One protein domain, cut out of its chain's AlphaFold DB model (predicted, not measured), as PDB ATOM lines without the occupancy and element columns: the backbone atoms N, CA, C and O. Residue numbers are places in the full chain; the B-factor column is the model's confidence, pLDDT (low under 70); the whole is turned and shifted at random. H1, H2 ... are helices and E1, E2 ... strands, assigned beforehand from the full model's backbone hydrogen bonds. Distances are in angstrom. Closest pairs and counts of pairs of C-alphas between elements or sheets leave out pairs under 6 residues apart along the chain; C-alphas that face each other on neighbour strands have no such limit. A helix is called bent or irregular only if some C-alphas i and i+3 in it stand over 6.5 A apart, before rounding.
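Overview. This is residues 578 to 602 and 627 to 743 of the 743 residues of an uncharacterized protein of Pseudo-nitzschia multistriata (UniProt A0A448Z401). Four helices, H1, H3, H4 and H5, form a loose cluster at one end; a small, strongly twisted sheet of E1, E2 and E3 lies away from it, and residues 727 to 743, of which 728 to 741 belong to H6, stick out on their own. The printed part has 142 residues, with six named helices and three named strands in the order H1 E1 H2 H3 H4 H5 E2 E3 H6. The sheet runs E1 E2 E3 and is mixed; the class is mixed, helices and strands, with under half of the residues in named elements. The whole is loose, with a radius of gyration of the C-alphas of 18.2 A and spans of 55 by 45 by 26 A.

Arrangement. H1, residues 578 to 582, touches H3, residues 654 to 664; their closest C-alphas, Leu 582 and Phe 656, are 6.2 A apart. Edge strand E1, residues 594 to 597, is parallel to E2, residues 695 to 698, with N 595 and O 695 2.8 A apart, within hydrogen-bond range. E2 and E3, residues 705 to 709, are an antiparallel hairpin, with N 696 and O 706 at 2.8 A. H2, residues 640 to 643, is close but not clearly touching H5, residues 680 to 689, with the closest C-alphas, Tyr 641 and Arg 689, 6.1 A apart. H3 touches H5 at a steep tilt of 50 degrees, opposite ways; the closest C-alphas, Ala 655 and Leu 686, are 5.3 A apart. H4, residues 670 to 676, is close but not clearly touching H3, about perpendicular at 78 degrees, with the closest C-alphas, Asp 663 and Leu 671, 7.7 A apart. H6, residues 728 to 741, touches no helix and is not on the sheet. Every O i to N i+4 pair is within hydrogen-bond range in H3, H4 and H6, against 5 of 6 in H5 and 0 of 1 in H1, where 2 of 2 O i to N i+3 pairs are; H2 is too short for an i+4 pair.

Along the chain. H1 begins at C-alpha 578, (184.572, 254.786, 190.643). H3 is 15.5 A long, H5 15.1 A and E3 12.1 A. H5 is irregular: C-alphas 686 and 689 are 7.5 A apart. H6, 19.9 A long, ends at C-alpha 741, (174.172, 243.700, 230.682).

Size, cuts and confidence. The farthest C-alphas, Leu 627 and His 666, are 56.1 A apart. Residues 603 to 626 are not printed; C-alphas 602 and 627 are 11.9 A apart across this cut. The links H1 to E1 and E3 to H6 are long. Mean pLDDT of the printed part is 72.8; 58 residues are under 70, among them 662 to 678 and 718 to 731.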
ATOM      1  N   ASP A 578     183.595 255.855 190.405       67.69
ATOM      2  CA  ASP A 578     184.572 254.786 190.643       67.69
ATOM      3  C   ASP A 578     185.520 255.107 191.806       67.69
ATOM      4  O   ASP A 578     185.888 254.222 192.575       67.69
ATOM      5  N   SER A 579     185.860 256.381 192.012       68.06
ATOM      6  CA  SER A 579     186.642 256.827 193.169       68.06
ATOM      7  C   SER A 579     185.946 256.507 194.491       68.06
ATOM      8  O   SER A 579     186.620 256.264 195.490       68.06
ATOM      9  N   LEU A 580     184.607 256.466 194.517       67.31
ATOM     10  CA  LEU A 580     183.852 256.100 195.718       67.31
ATOM     11  C   LEU A 580     184.021 254.618 196.096       67.31
ATOM     12  O   LEU A 580     183.834 254.295 197.265       67.31
ATOM     13  N   LYS A 581     184.463 253.735 195.179       73.44
ATOM     14  CA  LYS A 581     184.872 252.355 195.529       73.44
ATOM     15  C   LYS A 581     186.063 252.326 196.497       73.44
ATOM     16  O   LYS A 581     186.290 251.320 197.160       73.44
ATOM     17  N   LEU A 582     186.841 253.410 196.546       78.94
ATOM     18  CA  LEU A 582     188.130 253.517 197.234       78.94
ATOM     19  C   LEU A 582     188.087 254.478 198.430       78.94
ATOM     20  O   LEU A 582     189.122 254.768 199.025       78.94
ATOM     21  N   LEU A 583     186.908 255.014 198.764       86.75
ATOM     22  CA  LEU A 583     186.735 256.067 199.761       86.75
ATOM     23  C   LEU A 583     185.635 255.704 200.756       86.75
ATOM     24  O   LEU A 583     184.524 255.353 200.371       86.75
ATOM     25  N   ILE A 584     185.901 255.897 202.046       88.62
ATOM     26  CA  ILE A 584     184.832 255.980 203.043       88.62
ATOM     27  C   ILE A 584     183.978 257.218 202.698       88.62
ATOM     28  O   ILE A 584     184.523 258.327 202.578       88.62
ATOM     29  N   PRO A 585     182.659 257.064 202.490       85.94
ATOM     30  CA  PRO A 585     181.812 258.148 202.014       85.94
ATOM     31  C   PRO A 585     181.471 259.107 203.158       85.94
ATOM     32  O   PRO A 585     181.201 258.681 204.275       85.94
ATOM     33  N   ASN A 586     181.399 260.407 202.873       88.25
ATOM     34  CA  ASN A 586     181.074 261.442 203.860       88.25
ATOM     35  C   ASN A 586     179.554 261.485 204.159       88.25
ATOM     36  O   ASN A 586     178.878 262.464 203.836       88.25
ATOM     37  N   LEU A 587     179.015 260.395 204.719       84.25
ATOM     38  CA  LEU A 587     177.581 260.178 204.957       84.25
ATOM     39  C   LEU A 587     177.204 260.237 206.453       84.25
ATOM     40  O   LEU A 587     177.866 259.609 207.290       84.25
ATOM     41  N   PRO A 588     176.113 260.943 206.808       84.00
ATOM     42  CA  PRO A 588     175.614 261.006 208.175       84.00
ATOM     43  C   PRO A 588     174.851 259.735 208.584       84.00
ATOM     44  O   PRO A 588     174.249 259.078 207.735       84.00
ATOM     45  N   PRO A 589     174.796 259.393 209.886       82.56
ATOM     46  CA  PRO A 589     175.474 260.026 211.025       82.56
ATOM     47  C   PRO A 589     176.828 259.363 211.371       82.56
ATOM     48  O   PRO A 589     177.285 259.455 212.511       82.56
ATOM     49  N   HIS A 590     177.393 258.574 210.451       81.31
ATOM     50  CA  HIS A 590     178.446 257.599 210.756       81.31
ATOM     51  C   HIS A 590     179.852 258.029 210.336       81.31
ATOM     52  O   HIS A 590     180.816 257.623 210.979       81.31
ATOM     53  N   PHE A 591     179.972 258.829 209.277       87.12
ATOM     54  CA  PHE A 591     181.253 259.166 208.648       87.12
ATOM     55  C   PHE A 591     181.456 260.679 208.461       87.12
ATOM     56  O   PHE A 591     182.582 261.154 208.379       87.12
ATOM     57  N   ASP A 592     180.376 261.464 208.476       87.06
ATOM     58  CA  ASP A 592     180.414 262.932 208.447       87.06
ATOM     59  C   ASP A 592     181.075 263.557 209.694       87.06
ATOM     60  O   ASP A 592     181.673 264.633 209.627       87.06
ATOM     61  N   ASN A 593     180.975 262.886 210.844       89.38
ATOM     62  CA  ASN A 593     181.433 263.387 212.138       89.38
ATOM     63  C   ASN A 593     182.945 263.177 212.364       89.38
ATOM     64  O   ASN A 593     183.369 262.352 213.177       89.38
ATOM     65  N   ILE A 594     183.760 263.945 211.637       91.12
ATOM     66  CA  ILE A 594     185.225 263.939 211.750       91.12
ATOM     67  C   ILE A 594     185.677 264.857 212.893       91.12
ATOM     68  O   ILE A 594     185.651 266.088 212.790       91.12
ATOM     69  N   ALA A 595     186.169 264.265 213.978       89.12
ATOM     70  CA  ALA A 595     186.768 264.978 215.095       89.12
ATOM     71  C   ALA A 595     188.129 265.581 214.701       89.12
ATOM     72  O   ALA A 595     189.149 264.890 214.641       89.12
ATOM     73  N   GLN A 596     188.170 266.895 214.470       87.19
ATOM     74  CA  GLN A 596     189.435 267.621 214.352       87.19
ATOM     75  C   GLN A 596     190.120 267.699 215.716       87.19
ATOM     76  O   GLN A 596     189.671 268.435 216.597       87.19
ATOM     77  N   ILE A 597     191.233 266.988 215.881       85.00
ATOM     78  CA  ILE A 597     192.050 267.093 217.086       85.00
ATOM     79  C   ILE A 597     193.239 268.019 216.836       85.00
ATOM     80  O   ILE A 597     194.049 267.828 215.926       85.00
ATOM     81  N   ASP A 598     193.331 269.062 217.658       69.06
ATOM     82  CA  ASP A 598     194.541 269.865 217.760       69.06
ATOM     83  C   ASP A 598     195.488 269.201 218.748       69.06
ATOM     84  O   ASP A 598     195.094 268.815 219.853       69.06
ATOM     85  N   GLN A 599     196.763 269.135 218.393       63.00
ATOM     86  CA  GLN A 599     197.773 268.753 219.363       63.00
ATOM     87  C   GLN A 599     197.990 269.896 220.372       63.00
ATOM     88  O   GLN A 599     198.281 269.633 221.544       63.00
ATOM     89  N   TYR A 600     197.852 271.161 219.937       55.28
ATOM     90  CA  TYR A 600     198.429 272.342 220.595       55.28
ATOM     91  C   TYR A 600     197.444 273.498 220.847       55.28
ATOM     92  O   TYR A 600     197.866 274.655 220.814       55.28
ATOM     93  N   GLU A 601     196.162 273.248 221.138       54.56
ATOM     94  CA  GLU A 601     195.250 274.362 221.443       54.56
ATOM     95  C   GLU A 601     195.766 275.212 222.623       54.56
ATOM     96  O   GLU A 601     195.897 274.769 223.772       54.56
ATOM     97  N   ARG A 602     196.146 276.451 222.290       47.09
ATOM     98  CA  ARG A 602     196.775 277.419 223.185       47.09
ATOM     99  C   ARG A 602     195.726 277.899 224.174       47.09
ATOM    100  O   ARG A 602     194.862 278.691 223.815       47.09
ATOM    101  N   LEU A 627     189.764 273.594 232.030       44.16
ATOM    102  CA  LEU A 627     189.664 272.386 231.230       44.16
ATOM    103  C   LEU A 627     190.552 272.599 230.005       44.16
ATOM    104  O   LEU A 627     190.202 273.304 229.063       44.16
ATOM    105  N   SER A 628     191.757 272.044 230.077       49.09
ATOM    106  CA  SER A 628     192.632 271.890 228.926       49.09
ATOM    107  C   SER A 628     191.973 270.877 227.991       49.09
ATOM    108  O   SER A 628     192.057 269.676 228.255       49.09
ATOM    109  N   ASN A 629     191.305 271.351 226.939       48.19
ATOM    110  CA  ASN A 629     190.560 270.538 225.970       48.19
ATOM    111  C   ASN A 629     191.483 269.732 225.030       48.19
ATOM    112  O   ASN A 629     191.280 269.679 223.822       48.19
ATOM    113  N   HIS A 630     192.520 269.099 225.576       51.94
ATOM    114  CA  HIS A 630     193.301 268.112 224.848       51.94
ATOM    115  C   HIS A 630     192.438 266.864 224.667       51.94
ATOM    116  O   HIS A 630     191.981 266.277 225.645       51.94
ATOM    117  N   ALA A 631     192.206 266.473 223.417       58.91
ATOM    118  CA  ALA A 631     191.638 265.173 223.103       58.91
ATOM    119  C   ALA A 631     192.691 264.085 223.361       58.91
ATOM    120  O   ALA A 631     193.830 264.205 222.902       58.91
ATOM    121  N   CYS A 632     192.300 263.036 224.083       66.44
ATOM    122  CA  CYS A 632     193.151 261.886 224.372       66.44
ATOM    123  C   CYS A 632     192.761 260.674 223.524       66.44
ATOM    124  O   CYS A 632     191.661 260.145 223.670       66.44
ATOM    125  N   CYS A 633     193.690 260.168 222.714       75.12
ATOM    126  CA  CYS A 633     193.585 258.840 222.117       75.12
ATOM    127  C   CYS A 633     194.221 257.828 223.079       75.12
ATOM    128  O   CYS A 633     195.385 257.475 222.914       75.12
ATOM    129  N   ASP A 634     193.496 257.382 224.114       64.81
ATOM    130  CA  ASP A 634     194.058 256.641 225.265       64.81
ATOM    131  C   ASP A 634     194.454 255.167 225.007       64.81
ATOM    132  O   ASP A 634     194.390 254.334 225.918       64.81
ATOM    133  N   ALA A 635     194.872 254.861 223.770       61.31
ATOM    134  CA  ALA A 635     195.220 253.538 223.243       61.31
ATOM    135  C   ALA A 635     194.146 252.473 223.520       61.31
ATOM    136  O   ALA A 635     194.455 251.313 223.817       61.31
ATOM    137  N   GLY A 636     192.883 252.908 223.459       59.41
ATOM    138  CA  GLY A 636     191.742 252.268 224.096       59.41
ATOM    139  C   GLY A 636     191.674 250.756 223.893       59.41
ATOM    140  O   GLY A 636     191.765 250.251 222.777       59.41
ATOM    141  N   ASN A 637     191.424 250.026 224.985       65.62
ATOM    142  CA  ASN A 637     191.263 248.564 224.988       65.62
ATOM    143  C   ASN A 637     190.120 248.058 224.079       65.62
ATOM    144  O   ASN A 637     189.957 246.851 223.912       65.62
ATOM    145  N   GLN A 638     189.291 248.953 223.535       70.00
ATOM    146  CA  GLN A 638     188.275 248.602 222.557       70.00
ATOM    147  C   GLN A 638     188.936 248.391 221.193       70.00
ATOM    148  O   GLN A 638     189.578 249.288 220.648       70.00
ATOM    149  N   LYS A 639     188.724 247.195 220.642       76.69
ATOM    150  CA  LYS A 639     189.131 246.774 219.298       76.69
ATOM    151  C   LYS A 639     187.866 246.481 218.467       76.69
ATOM    152  O   LYS A 639     187.486 245.313 218.372       76.69
ATOM    153  N   PRO A 640     187.136 247.507 217.966       72.31
ATOM    154  CA  PRO A 640     185.795 247.320 217.408       72.31
ATOM    155  C   PRO A 640     185.711 246.371 216.210       72.31
ATOM    156  O   PRO A 640     184.690 245.709 216.067       72.31
ATOM    157  N   TYR A 641     186.779 246.205 215.421       73.25
ATOM    158  CA  TYR A 641     186.831 245.212 214.339       73.25
ATOM    159  C   TYR A 641     186.464 243.785 214.793       73.25
ATOM    160  O   TYR A 641     185.827 243.059 214.037       73.25
ATOM    161  N   ARG A 642     186.767 243.416 216.053       76.44
ATOM    162  CA  ARG A 642     186.400 242.124 216.671       76.44
ATOM    163  C   ARG A 642     184.890 241.935 216.902       76.44
ATOM    164  O   ARG A 642     184.479 240.860 217.328       76.44
ATOM    165  N   GLN A 643     184.067 242.967 216.703       77.94
ATOM    166  CA  GLN A 643     182.600 242.897 216.824       77.94
ATOM    167  C   GLN A 643     181.922 242.425 215.527       77.94
ATOM    168  O   GLN A 643     180.717 242.183 215.516       77.94
ATOM    169  N   PHE A 644     182.693 242.298 214.448       77.69
ATOM    170  CA  PHE A 644     182.251 241.883 213.124       77.69
ATOM    171  C   PHE A 644     182.989 240.597 212.715       77.69
ATOM    172  O   PHE A 644     183.946 240.184 213.370       77.69
ATOM    173  N   GLU A 645     182.540 239.950 211.639       71.44
ATOM    174  CA  GLU A 645     183.092 238.674 211.151       71.44
ATOM    175  C   GLU A 645     184.588 238.781 210.799       71.44
ATOM    176  O   GLU A 645     185.103 239.887 210.621       71.44
ATOM    177  N   THR A 646     185.304 237.661 210.692       63.66
ATOM    178  CA  THR A 646     186.762 237.658 210.485       63.66
ATOM    179  C   THR A 646     187.173 238.394 209.210       63.66
ATOM    180  O   THR A 646     186.932 237.917 208.105       63.66
ATOM    181  N   CYS A 647     187.815 239.544 209.399       62.09
ATOM    182  CA  CYS A 647     188.817 240.077 208.485       62.09
ATOM    183  C   CYS A 647     190.174 239.873 209.154       62.09
ATOM    184  O   CYS A 647     190.256 239.918 210.387       62.09
ATOM    185  N   ASP A 648     191.207 239.682 208.346       63.41
ATOM    186  CA  ASP A 648     192.564 239.421 208.814       63.41
ATOM    187  C   ASP A 648     193.241 240.695 209.360       63.41
ATOM    188  O   ASP A 648     192.576 241.681 209.699       63.41
ATOM    189  N   SER A 649     194.569 240.678 209.495       57.25
ATOM    190  CA  SER A 649     195.378 241.747 210.111       57.25
ATOM    191  C   SER A 649     195.005 243.165 209.647       57.25
ATOM    192  O   SER A 649     194.854 244.071 210.472       57.25
ATOM    193  N   TRP A 650     194.759 243.350 208.348       68.88
ATOM    194  CA  TRP A 650     194.392 244.623 207.716       68.88
ATOM    195  C   TRP A 650     192.894 244.954 207.838       68.88
ATOM    196  O   TRP A 650     192.212 245.245 206.853       68.88
ATOM    197  N   TRP A 651     192.385 244.941 209.074       72.75
ATOM    198  CA  TRP A 651     190.973 245.124 209.449       72.75
ATOM    199  C   TRP A 651     190.241 246.274 208.733       72.75
ATOM    200  O   TRP A 651     189.037 246.172 208.484       72.75
ATOM    201  N   TRP A 652     190.947 247.370 208.423       74.56
ATOM    202  CA  TRP A 652     190.380 248.568 207.807       74.56
ATOM    203  C   TRP A 652     190.168 248.424 206.297       74.56
ATOM    204  O   TRP A 652     189.212 248.991 205.763       74.56
ATOM    205  N   ASN A 653     191.024 247.650 205.622       78.56
ATOM    206  CA  ASN A 653     191.015 247.496 204.167       78.56
ATOM    207  C   ASN A 653     189.857 246.607 203.684       78.56
ATOM    208  O   ASN A 653     189.384 246.726 202.561       78.56
ATOM    209  N   CYS A 654     189.346 245.755 204.573       76.50
ATOM    210  CA  CYS A 654     188.385 244.695 204.274       76.50
ATOM    211  C   CYS A 654     187.094 245.160 203.558       76.50
ATOM    212  O   CYS A 654     186.515 244.398 202.787       76.50
ATOM    213  N   ALA A 655     186.650 246.408 203.766       75.56
ATOM    214  CA  ALA A 655     185.515 246.984 203.031       75.56
ATOM    215  C   ALA A 655     185.844 247.242 201.544       75.56
ATOM    216  O   ALA A 655     185.028 246.949 200.674       75.56
ATOM    217  N   PHE A 656     187.056 247.726 201.256       78.50
ATOM    218  CA  PHE A 656     187.558 247.950 199.898       78.50
ATOM    219  C   PHE A 656     187.888 246.622 199.202       78.50
ATOM    220  O   PHE A 656     187.524 246.428 198.048       78.50
ATOM    221  N   THR A 657     188.479 245.659 199.921       76.88
ATOM    222  CA  THR A 657     188.722 244.301 199.397       76.88
ATOM    223  C   THR A 657     187.418 243.596 199.012       76.88
ATOM    224  O   THR A 657     187.359 242.938 197.975       76.88
ATOM    225  N   ALA A 658     186.349 243.763 199.801       73.75
ATOM    226  CA  ALA A 658     185.028 243.243 199.452       73.75
ATOM    227  C   ALA A 658     184.467 243.900 198.178       73.75
ATOM    228  O   ALA A 658     183.981 243.190 197.301       73.75
ATOM    229  N   LEU A 659     184.573 245.230 198.044       71.12
ATOM    230  CA  LEU A 659     184.178 245.960 196.831       71.12
ATOM    231  C   LEU A 659     184.930 245.468 195.586       71.12
ATOM    232  O   LEU A 659     184.298 245.179 194.575       71.12
ATOM    233  N   GLN A 660     186.253 245.315 195.680       71.94
ATOM    234  CA  GLN A 660     187.093 244.829 194.582       71.94
ATOM    235  C   GLN A 660     186.719 243.397 194.165       71.94
ATOM    236  O   GLN A 660     186.504 243.130 192.986       71.94
ATOM    237  N   TYR A 661     186.538 242.490 195.130       72.88
ATOM    238  CA  TYR A 661     186.145 241.106 194.846       72.88
ATOM    239  C   TYR A 661     184.761 240.997 194.173       72.88
ATOM    240  O   TYR A 661     184.523 240.055 193.413       72.88
ATOM    241  N   TYR A 662     183.845 241.944 194.415       67.88
ATOM    242  CA  TYR A 662     182.551 241.991 193.724       67.88
ATOM    243  C   TYR A 662     182.640 242.471 192.263       67.88
ATOM    244  O   TYR A 662     181.848 241.990 191.451       67.88
ATOM    245  N   ASP A 663     183.588 243.352 191.921       65.12
ATOM    246  CA  ASP A 663     183.870 243.774 190.532       65.12
ATOM    247  C   ASP A 663     184.354 242.562 189.700       65.12
ATOM    248  O   ASP A 663     183.764 242.227 188.671       65.12
ATOM    249  N   ASP A 664     185.379 241.844 190.181       68.38
ATOM    250  CA  ASP A 664     186.032 240.746 189.442       68.38
ATOM    251  C   ASP A 664     185.088 239.557 189.144       68.38
ATOM    252  O   ASP A 664     185.148 238.916 188.087       68.38
ATOM    253  N   ASN A 665     184.177 239.244 190.073       65.62
ATOM    254  CA  ASN A 665     183.352 238.029 190.036       65.62
ATOM    255  C   ASN A 665     182.040 238.177 189.235       65.62
ATOM    256  O   ASN A 665     181.011 237.596 189.584       65.62
ATOM    257  N   HIS A 666     182.110 238.894 188.107       49.78
ATOM    258  CA  HIS A 666     181.106 238.903 187.030       49.78
ATOM    259  C   HIS A 666     179.728 239.460 187.421       49.78
ATOM    260  O   HIS A 666     178.691 239.008 186.931       49.78
ATOM    261  N   TYR A 667     179.722 240.495 188.257       54.34
ATOM    262  CA  TYR A 667     178.555 241.343 188.482       54.34
ATOM    263  C   TYR A 667     178.788 242.760 187.923       54.34
ATOM    264  O   TYR A 667     178.526 243.764 188.591       54.34
ATOM    265  N   GLU A 668     179.205 242.836 186.649       54.81
ATOM    266  CA  GLU A 668     178.941 244.020 185.814       54.81
ATOM    267  C   GLU A 668     177.457 244.389 185.983       54.81
ATOM    268  O   GLU A 668     176.570 243.537 185.863       54.81
ATOM    269  N   GLY A 669     177.182 245.635 186.365       57.25
ATOM    270  CA  GLY A 669     175.841 246.081 186.725       57.25
ATOM    271  C   GLY A 669     175.452 245.994 188.210       57.25
ATOM    272  O   GLY A 669     174.473 246.633 188.571       57.25
ATOM    273  N   ALA A 670     176.162 245.299 189.113       59.59
ATOM    274  CA  ALA A 670     175.810 245.349 190.547       59.59
ATOM    275  C   ALA A 670     176.207 246.679 191.193       59.59
ATOM    276  O   ALA A 670     175.405 247.268 191.917       59.59
ATOM    277  N   LEU A 671     177.417 247.171 190.905       60.31
ATOM    278  CA  LEU A 671     177.855 248.484 191.375       60.31
ATOM    279  C   LEU A 671     177.132 249.616 190.630       60.31
ATOM    280  O   LEU A 671     176.714 250.585 191.257       60.31
ATOM    281  N   GLU A 672     176.912 249.470 189.322       66.38
ATOM    282  CA  GLU A 672     176.128 250.438 188.545       66.38
ATOM    283  C   GLU A 672     174.687 250.502 189.065       66.38
ATOM    284  O   GLU A 672     174.206 251.591 189.357       66.38
ATOM    285  N   ALA A 673     174.031 249.365 189.330       62.34
ATOM    286  CA  ALA A 673     172.725 249.353 189.988       62.34
ATOM    287  C   ALA A 673     172.775 249.931 191.412       62.34
ATOM    288  O   ALA A 673     171.779 250.487 191.872       62.34
ATOM    289  N   LEU A 674     173.904 249.841 192.124       62.81
ATOM    290  CA  LEU A 674     174.085 250.474 193.434       62.81
ATOM    291  C   LEU A 674     174.051 252.005 193.343       62.81
ATOM    292  O   LEU A 674     173.388 252.667 194.143       62.81
ATOM    293  N   VAL A 675     174.753 252.529 192.337       64.62
ATOM    294  CA  VAL A 675     174.833 253.945 191.973       64.62
ATOM    295  C   VAL A 675     173.480 254.442 191.452       64.62
ATOM    296  O   VAL A 675     172.947 255.418 191.975       64.62
ATOM    297  N   GLU A 676     172.868 253.745 190.491       68.44
ATOM    298  CA  GLU A 676     171.555 254.091 189.926       68.44
ATOM    299  C   GLU A 676     170.426 254.045 190.966       68.44
ATOM    300  O   GLU A 676     169.493 254.848 190.905       68.44
ATOM    301  N   SER A 677     170.498 253.129 191.938       64.44
ATOM    302  CA  SER A 677     169.505 253.031 193.016       64.44
ATOM    303  C   SER A 677     169.748 253.989 194.187       64.44
ATOM    304  O   SER A 677     168.895 254.051 195.075       64.44
ATOM    305  N   ASN A 678     170.864 254.738 194.207       61.50
ATOM    306  CA  ASN A 678     171.313 255.534 195.358       61.50
ATOM    307  C   ASN A 678     171.253 254.729 196.675       61.50
ATOM    308  O   ASN A 678     170.796 255.223 197.708       61.50
ATOM    309  N   ASN A 679     171.664 253.457 196.648       71.31
ATOM    310  CA  ASN A 679     171.510 252.567 197.798       71.31
ATOM    311  C   ASN A 679     172.624 252.776 198.839       71.31
ATOM    312  O   ASN A 679     173.452 251.893 199.079       71.31
ATOM    313  N   GLU A 680     172.594 253.944 199.490       72.06
ATOM    314  CA  GLU A 680     173.450 254.325 200.623       72.06
ATOM    315  C   GLU A 680     173.562 253.185 201.647       72.06
ATOM    316  O   GLU A 680     174.652 252.901 202.136       72.06
ATOM    317  N   THR A 681     172.463 252.463 201.900       78.19
ATOM    318  CA  THR A 681     172.390 251.299 202.800       78.19
ATOM    319  C   THR A 681     173.474 250.251 202.550       78.19
ATOM    320  O   THR A 681     173.976 249.675 203.508       78.19
ATOM    321  N   TYR A 682     173.837 249.977 201.293       76.44
ATOM    322  CA  TYR A 682     174.835 248.951 200.966       76.44
ATOM    323  C   TYR A 682     176.264 249.457 201.173       76.44
ATOM    324  O   TYR A 682     177.095 248.735 201.713       76.44
ATOM    325  N   VAL A 683     176.544 250.720 200.834       74.81
ATOM    326  CA  VAL A 683     177.847 251.338 201.135       74.81
ATOM    327  C   VAL A 683     178.027 251.461 202.656       74.81
ATOM    328  O   VAL A 683     179.081 251.127 203.193       74.81
ATOM    329  N   LEU A 684     176.967 251.834 203.381       79.50
ATOM    330  CA  LEU A 684     176.933 251.811 204.846       79.50
ATOM    331  C   LEU A 684     177.123 250.392 205.416       79.50
ATOM    332  O   LEU A 684     177.779 250.255 206.445       79.50
ATOM    333  N   ASP A 685     176.597 249.342 204.773       81.56
ATOM    334  CA  ASP A 685     176.761 247.951 205.221       81.56
ATOM    335  C   ASP A 685     178.165 247.381 204.935       81.56
ATOM    336  O   ASP A 685     178.714 246.667 205.771       81.56
ATOM    337  N   LEU A 686     178.806 247.754 203.824       81.50
ATOM    338  CA  LEU A 686     180.218 247.444 203.566       81.50
ATOM    339  C   LEU A 686     181.131 248.133 204.589       81.50
ATOM    340  O   LEU A 686     181.958 247.495 205.246       81.50
ATOM    341  N   HIS A 687     180.934 249.437 204.789       85.19
ATOM    342  CA  HIS A 687     181.727 250.236 205.720       85.19
ATOM    343  C   HIS A 687     181.240 250.147 207.181       85.19
ATOM    344  O   HIS A 687     181.780 250.845 208.038       85.19
ATOM    345  N   LYS A 688     180.296 249.258 207.537       83.62
ATOM    346  CA  LYS A 688     179.752 249.140 208.914       83.62
ATOM    347  C   LYS A 688     180.800 248.847 209.988       83.62
ATOM    348  O   LYS A 688     180.597 249.163 211.154       83.62
ATOM    349  N   ARG A 689     181.944 248.277 209.597       82.62
ATOM    350  CA  ARG A 689     183.114 248.081 210.472       82.62
ATOM    351  C   ARG A 689     183.719 249.407 210.931       82.62
ATOM    352  O   ARG A 689     184.187 249.501 212.059       82.62
ATOM    353  N   HIS A 690     183.677 250.422 210.071       87.06
ATOM    354  CA  HIS A 690     184.179 251.772 210.325       87.06
ATOM    355  C   HIS A 690     183.189 252.628 211.117       87.06
ATOM    356  O   HIS A 690     183.621 253.482 211.879       87.06
ATOM    357  N   SER A 691     181.877 252.384 211.003       86.81
ATOM    358  CA  SER A 691     180.825 253.258 211.567       86.81
ATOM    359  C   SER A 691     180.731 253.275 213.101       86.81
ATOM    360  O   SER A 691     179.960 254.051 213.670       86.81
ATOM    361  N   VAL A 692     181.512 252.418 213.766       85.81
ATOM    362  CA  VAL A 692     181.683 252.360 215.227       85.81
ATOM    363  C   VAL A 692     182.966 253.038 215.721       85.81
ATOM    364  O   VAL A 692     183.105 253.241 216.925       85.81
ATOM    365  N   TYR A 693     183.891 253.393 214.824       87.25
ATOM    366  CA  TYR A 693     185.058 254.212 215.149       87.25
ATOM    367  C   TYR A 693     184.706 255.691 214.920       87.25
ATOM    368  O   TYR A 693     184.083 256.011 213.908       87.25
ATOM    369  N   PRO A 694     185.109 256.624 215.798       87.31
ATOM    370  CA  PRO A 694     185.038 258.037 215.469       87.31
ATOM    371  C   PRO A 694     186.075 258.337 214.383       87.31
ATOM    372  O   PRO A 694     187.237 257.949 214.505       87.31
ATOM    373  N   MET A 695     185.667 259.054 213.340       90.44
ATOM    374  CA  MET A 695     186.606 259.597 212.363       90.44
ATOM    375  C   MET A 695     187.373 260.755 213.004       90.44
ATOM    376  O   MET A 695     186.800 261.561 213.740       90.44
ATOM    377  N   VAL A 696     188.676 260.839 212.761       91.31
ATOM    378  CA  VAL A 696     189.588 261.797 213.395       91.31
ATOM    379  C   VAL A 696     190.495 262.415 212.332       91.31
ATOM    380  O   VAL A 696     190.871 261.758 211.368       91.31
ATOM    381  N   ARG A 697     190.857 263.688 212.503       92.62
ATOM    382  CA  ARG A 697     191.819 264.398 211.646       92.62
ATOM    383  C   ARG A 697     192.792 265.187 212.516       92.62
ATOM    384  O   ARG A 697     192.357 265.948 213.385       92.62
ATOM    385  N   LEU A 698     194.099 265.046 212.284       91.56
ATOM    386  CA  LEU A 698     195.099 265.898 212.933       91.56
ATOM    387  C   LEU A 698     195.047 267.291 212.295       91.56
ATOM    388  O   LEU A 698     195.351 267.419 211.113       91.56
ATOM    389  N   LYS A 699     194.751 268.357 213.057       88.38
ATOM    390  CA  LYS A 699     194.837 269.735 212.514       88.38
ATOM    391  C   LYS A 699     196.255 270.110 212.050       88.38
ATOM    392  O   LYS A 699     196.414 271.019 211.246       88.38
ATOM    393  N   ARG A 700     197.272 269.449 212.618       88.06
ATOM    394  CA  ARG A 700     198.708 269.713 212.410       88.06
ATOM    395  C   ARG A 700     199.464 268.541 211.771       88.06
ATOM    396  O   ARG A 700     200.670 268.677 211.578       88.06
ATOM    397  N   GLY A 701     198.784 267.440 211.456       92.44
ATOM    398  CA  GLY A 701     199.330 266.372 210.616       92.44
ATOM    399  C   GLY A 701     199.134 266.699 209.138       92.44
ATOM    400  O   GLY A 701     198.940 267.865 208.788       92.44
ATOM    401  N   THR A 702     199.102 265.683 208.279       94.69
ATOM    402  CA  THR A 702     198.742 265.824 206.851       94.69
ATOM    403  C   THR A 702     197.337 266.386 206.632       94.69
ATOM    404  O   THR A 702     197.054 266.992 205.602       94.69
ATOM    405  N   GLY A 703     196.440 266.192 207.603       94.12
ATOM    406  CA  GLY A 703     195.043 266.597 207.501       94.12
ATOM    407  C   GLY A 703     194.148 265.589 206.772       94.12
ATOM    408  O   GLY A 703     193.009 265.936 206.468       94.12
ATOM    409  N   VAL A 704     194.607 264.358 206.533       95.00
ATOM    410  CA  VAL A 704     193.733 263.237 206.133       95.00
ATOM    411  C   VAL A 704     192.913 262.704 207.314       95.00
ATOM    412  O   VAL A 704     193.183 263.024 208.478       95.00
ATOM    413  N   VAL A 705     191.890 261.898 207.027       94.31
ATOM    414  CA  VAL A 705     191.130 261.177 208.058       94.31
ATOM    415  C   VAL A 705     191.862 259.904 208.496       94.31
ATOM    416  O   VAL A 705     192.498 259.220 207.704       94.31
ATOM    417  N   PHE A 706     191.734 259.548 209.771       92.31
ATOM    418  CA  PHE A 706     192.051 258.232 210.331       92.31
ATOM    419  C   PHE A 706     191.000 257.869 211.391       92.31
ATOM    420  O   PHE A 706     190.353 258.753 211.947       92.31
ATOM    421  N   ALA A 707     190.825 256.583 211.703       86.00
ATOM    422  CA  ALA A 707     189.864 256.144 212.735       86.00
ATOM    423  C   ALA A 707     190.488 255.275 213.842       86.00
ATOM    424  O   ALA A 707     189.927 255.119 214.930       86.00
ATOM    425  N   GLY A 708     191.671 254.714 213.588       84.62
ATOM    426  CA  GLY A 708     192.318 253.759 214.476       84.62
ATOM    427  C   GLY A 708     193.822 253.653 214.257       84.62
ATOM    428  O   GLY A 708     194.396 254.295 213.375       84.62
ATOM    429  N   GLY A 709     194.439 252.828 215.094       83.31
ATOM    430  CA  GLY A 709     195.810 252.363 214.921       83.31
ATOM    431  C   GLY A 709     195.838 251.011 214.211       83.31
ATOM    432  O   GLY A 709     194.794 250.394 213.980       83.31
ATOM    433  N   GLU A 710     197.038 250.529 213.903       78.69
ATOM    434  CA  GLU A 710     197.247 249.265 213.189       78.69
ATOM    435  C   GLU A 710     196.505 248.075 213.813       78.69
ATOM    436  O   GLU A 710     195.702 247.440 213.132       78.69
ATOM    437  N   SER A 711     196.637 247.854 215.127       77.38
ATOM    438  CA  SER A 711     195.982 246.753 215.860       77.38
ATOM    439  C   SER A 711     194.456 246.887 216.051       77.38
ATOM    440  O   SER A 711     193.880 246.309 216.982       77.38
ATOM    441  N   GLY A 712     193.789 247.673 215.200       77.50
ATOM    442  CA  GLY A 712     192.334 247.829 215.140       77.50
ATOM    443  C   GLY A 712     191.711 248.495 216.359       77.50
ATOM    444  O   GLY A 712     190.507 248.374 216.595       77.50
ATOM    445  N   ARG A 713     192.519 249.196 217.153       82.62
ATOM    446  CA  ARG A 713     192.053 249.966 218.307       82.62
ATOM    447  C   ARG A 713     191.365 251.251 217.898       82.62
ATOM    448  O   ARG A 713     191.636 251.812 216.841       82.62
ATOM    449  N   MET A 714     190.531 251.740 218.800       81.62
ATOM    450  CA  MET A 714     189.808 252.992 218.650       81.62
ATOM    451  C   MET A 714     190.491 254.116 219.442       81.62
ATOM    452  O   MET A 714     190.618 254.019 220.665       81.62
ATOM    453  N   CYS A 715     190.862 255.212 218.775       80.94
ATOM    454  CA  CYS A 715     191.007 256.488 219.478       80.94
ATOM    455  C   CYS A 715     189.607 256.966 219.873       80.94
ATOM    456  O   CYS A 715     188.717 256.975 219.031       80.94
ATOM    457  N   ASN A 716     189.391 257.395 221.120       78.81
ATOM    458  CA  ASN A 716     188.142 258.054 221.504       78.81
ATOM    459  C   ASN A 716     188.408 259.486 222.005       78.81
ATOM    460  O   ASN A 716     188.596 259.680 223.211       78.81
ATOM    461  N   PRO A 717     188.369 260.502 221.120       70.00
ATOM    462  CA  PRO A 717     188.739 261.874 221.468       70.00
ATOM    463  C   PRO A 717     187.770 262.562 222.449       70.00
ATOM    464  O   PRO A 717     188.064 263.659 222.918       70.00
ATOM    465  N   SER A 718     186.635 261.937 222.797       57.47
ATOM    466  CA  SER A 718     185.640 262.505 223.723       57.47
ATOM    467  C   SER A 718     186.131 262.660 225.172       57.47
ATOM    468  O   SER A 718     185.523 263.404 225.945       57.47
ATOM    469  N   GLN A 719     187.253 262.032 225.547       55.91
ATOM    470  CA  GLN A 719     187.953 262.319 226.803       55.91
ATOM    471  C   GLN A 719     188.753 263.634 226.697       55.91
ATOM    472  O   GLN A 719     189.983 263.620 226.652       55.91
ATOM    473  N   LEU A 720     188.054 264.776 226.668       51.66
ATOM    474  CA  LEU A 720     188.670 266.106 226.729       51.66
ATOM    475  C   LEU A 720     189.272 266.364 228.123       51.66
ATOM    476  O   LEU A 720     188.551 266.556 229.105       51.66
ATOM    477  N   GLY A 721     190.601 266.381 228.215       52.59
ATOM    478  CA  GLY A 721     191.332 266.610 229.461       52.59
ATOM    479  C   GLY A 721     192.750 266.041 229.435       52.59
ATOM    480  O   GLY A 721     193.251 265.593 228.412       52.59
ATOM    481  N   THR A 722     193.420 266.013 230.588       54.03
ATOM    482  CA  THR A 722     194.581 265.127 230.751       54.03
ATOM    483  C   THR A 722     194.105 263.676 230.759       54.03
ATOM    484  O   THR A 722     193.105 263.366 231.405       54.03
ATOM    485  N   CYS A 723     194.824 262.786 230.070       56.59
ATOM    486  CA  CYS A 723     194.413 261.395 229.853       56.59
ATOM    487  C   CYS A 723     194.446 260.602 231.164       56.59
ATOM    488  O   CYS A 723     195.424 259.910 231.476       56.59
ATOM    489  N   LYS A 724     193.388 260.734 231.972       56.78
ATOM    490  CA  LYS A 724     193.309 260.152 233.311       56.78
ATOM    491  C   LYS A 724     193.631 258.670 233.229       56.78
ATOM    492  O   LYS A 724     193.223 257.963 232.305       56.78
ATOM    493  N   ARG A 725     194.409 258.182 234.191       55.34
ATOM    494  CA  ARG A 725     194.434 256.748 234.458       55.34
ATOM    495  C   ARG A 725     193.027 256.441 234.959       55.34
ATOM    496  O   ARG A 725     192.698 256.933 236.034       55.34
ATOM    497  N   GLN A 726     192.216 255.733 234.163       55.12
ATOM    498  CA  GLN A 726     190.933 255.196 234.634       55.12
ATOM    499  C   GLN A 726     191.197 254.566 235.993       55.12
ATOM    500  O   GLN A 726     192.106 253.728 236.097       55.12
ATOM    501  N   ASP A 727     190.486 255.006 237.026       58.59
ATOM    502  CA  ASP A 727     190.760 254.455 238.343       58.59
ATOM    503  C   ASP A 727     190.373 252.969 238.336       58.59
ATOM    504  O   ASP A 727     189.480 252.538 237.594       58.59
ATOM    505  N   LYS A 728     191.051 252.150 239.147       63.16
ATOM    506  CA  LYS A 728     190.732 250.717 239.239       63.16
ATOM    507  C   LYS A 728     189.255 250.518 239.597       63.16
ATOM    508  O   LYS A 728     188.645 249.567 239.117       63.16
ATOM    509  N   THR A 729     188.684 251.446 240.363       68.31
ATOM    510  CA  THR A 729     187.255 251.552 240.681       68.31
ATOM    511  C   THR A 729     186.390 251.709 239.425       68.31
ATOM    512  O   THR A 729     185.590 250.824 239.143       68.31
ATOM    513  N   GLU A 730     186.603 252.754 238.612       63.97
ATOM    514  CA  GLU A 730     185.823 253.024 237.387       63.97
ATOM    515  C   GLU A 730     185.883 251.844 236.402       63.97
ATOM    516  O   GLU A 730     184.869 251.417 235.846       63.97
ATOM    517  N   ARG A 731     187.076 251.260 236.216       60.03
ATOM    518  CA  ARG A 731     187.272 250.097 235.336       60.03
ATOM    519  C   ARG A 731     186.550 248.848 235.859       60.03
ATOM    520  O   ARG A 731     186.033 248.070 235.054       60.03
ATOM    521  N   ASN A 732     186.496 248.652 237.176       70.56
ATOM    522  CA  ASN A 732     185.743 247.555 237.787       70.56
ATOM    523  C   ASN A 732     184.229 247.775 237.661       70.56
ATOM    524  O   ASN A 732     183.524 246.842 237.286       70.56
ATOM    525  N   GLU A 733     183.735 248.998 237.874       75.19
ATOM    526  CA  GLU A 733     182.322 249.350 237.680       75.19
ATOM    527  C   GLU A 733     181.876 249.152 236.224       75.19
ATOM    528  O   GLU A 733     180.811 248.587 235.979       75.19
ATOM    529  N   MET A 734     182.702 249.530 235.239       62.81
ATOM    530  CA  MET A 734     182.426 249.241 233.824       62.81
ATOM    531  C   MET A 734     182.354 247.733 233.548       62.81
ATOM    532  O   MET A 734     181.397 247.281 232.916       62.81
ATOM    533  N   LYS A 735     183.308 246.937 234.059       66.12
ATOM    534  CA  LYS A 735     183.276 245.467 233.931       66.12
ATOM    535  C   LYS A 735     182.036 244.857 234.596       66.12
ATOM    536  O   LYS A 735     181.408 243.976 234.012       66.12
ATOM    537  N   GLU A 736     181.654 245.326 235.781       80.25
ATOM    538  CA  GLU A 736     180.470 244.838 236.493       80.25
ATOM    539  C   GLU A 736     179.178 245.209 235.752       80.25
ATOM    540  O   GLU A 736     178.306 244.362 235.573       80.25
ATOM    541  N   ASN A 737     179.066 246.440 235.249       70.38
ATOM    542  CA  ASN A 737     177.904 246.897 234.487       70.38
ATOM    543  C   ASN A 737     177.775 246.190 233.129       70.38
ATOM    544  O   ASN A 737     176.662 245.855 232.727       70.38
ATOM    545  N   GLN A 738     178.884 245.882 232.451       63.81
ATOM    546  CA  GLN A 738     178.852 245.074 231.230       63.81
ATOM    547  C   GLN A 738     178.523 243.601 231.533       63.81
ATOM    548  O   GLN A 738     177.724 242.998 230.823       63.81
ATOM    549  N   SER A 739     179.017 243.041 232.646       73.25
ATOM    550  CA  SER A 739     178.610 241.705 233.111       73.25
ATOM    551  C   SER A 739     177.118 241.637 233.468       73.25
ATOM    552  O   SER A 739     176.458 240.662 233.123       73.25
ATOM    553  N   LYS A 740     176.555 242.689 234.083       84.81
ATOM    554  CA  LYS A 740     175.110 242.840 234.344       84.81
ATOM    555  C   LYS A 740     174.268 243.028 233.078       84.81
ATOM    556  O   LYS A 740     173.078 242.760 233.132       84.81
ATOM    557  N   LYS A 741     174.853 243.513 231.977       75.50
ATOM    558  CA  LYS A 741     174.172 243.700 230.682       75.50
ATOM    559  C   LYS A 741     174.201 242.438 229.806       75.50
ATOM    560  O   LYS A 741     173.387 242.311 228.898       75.50
ATOM    561  N   ASN A 742     175.117 241.513 230.101       61.25
ATOM    562  CA  ASN A 742     175.253 240.208 229.447       61.25
ATOM    563  C   ASN A 742     174.555 239.067 230.232       61.25
ATOM    564  O   ASN A 742     174.785 237.895 229.930       61.25
ATOM    565  N   ARG A 743     173.759 239.396 231.259       76.19
ATOM    566  CA  ARG A 743     172.972 238.481 232.103       76.19
ATOM    567  C   ARG A 743     171.488 238.823 232.016       76.19
ATOM    568  O   ARG A 743     170.696 237.873 232.175       76.19
TER     569      ARG A 743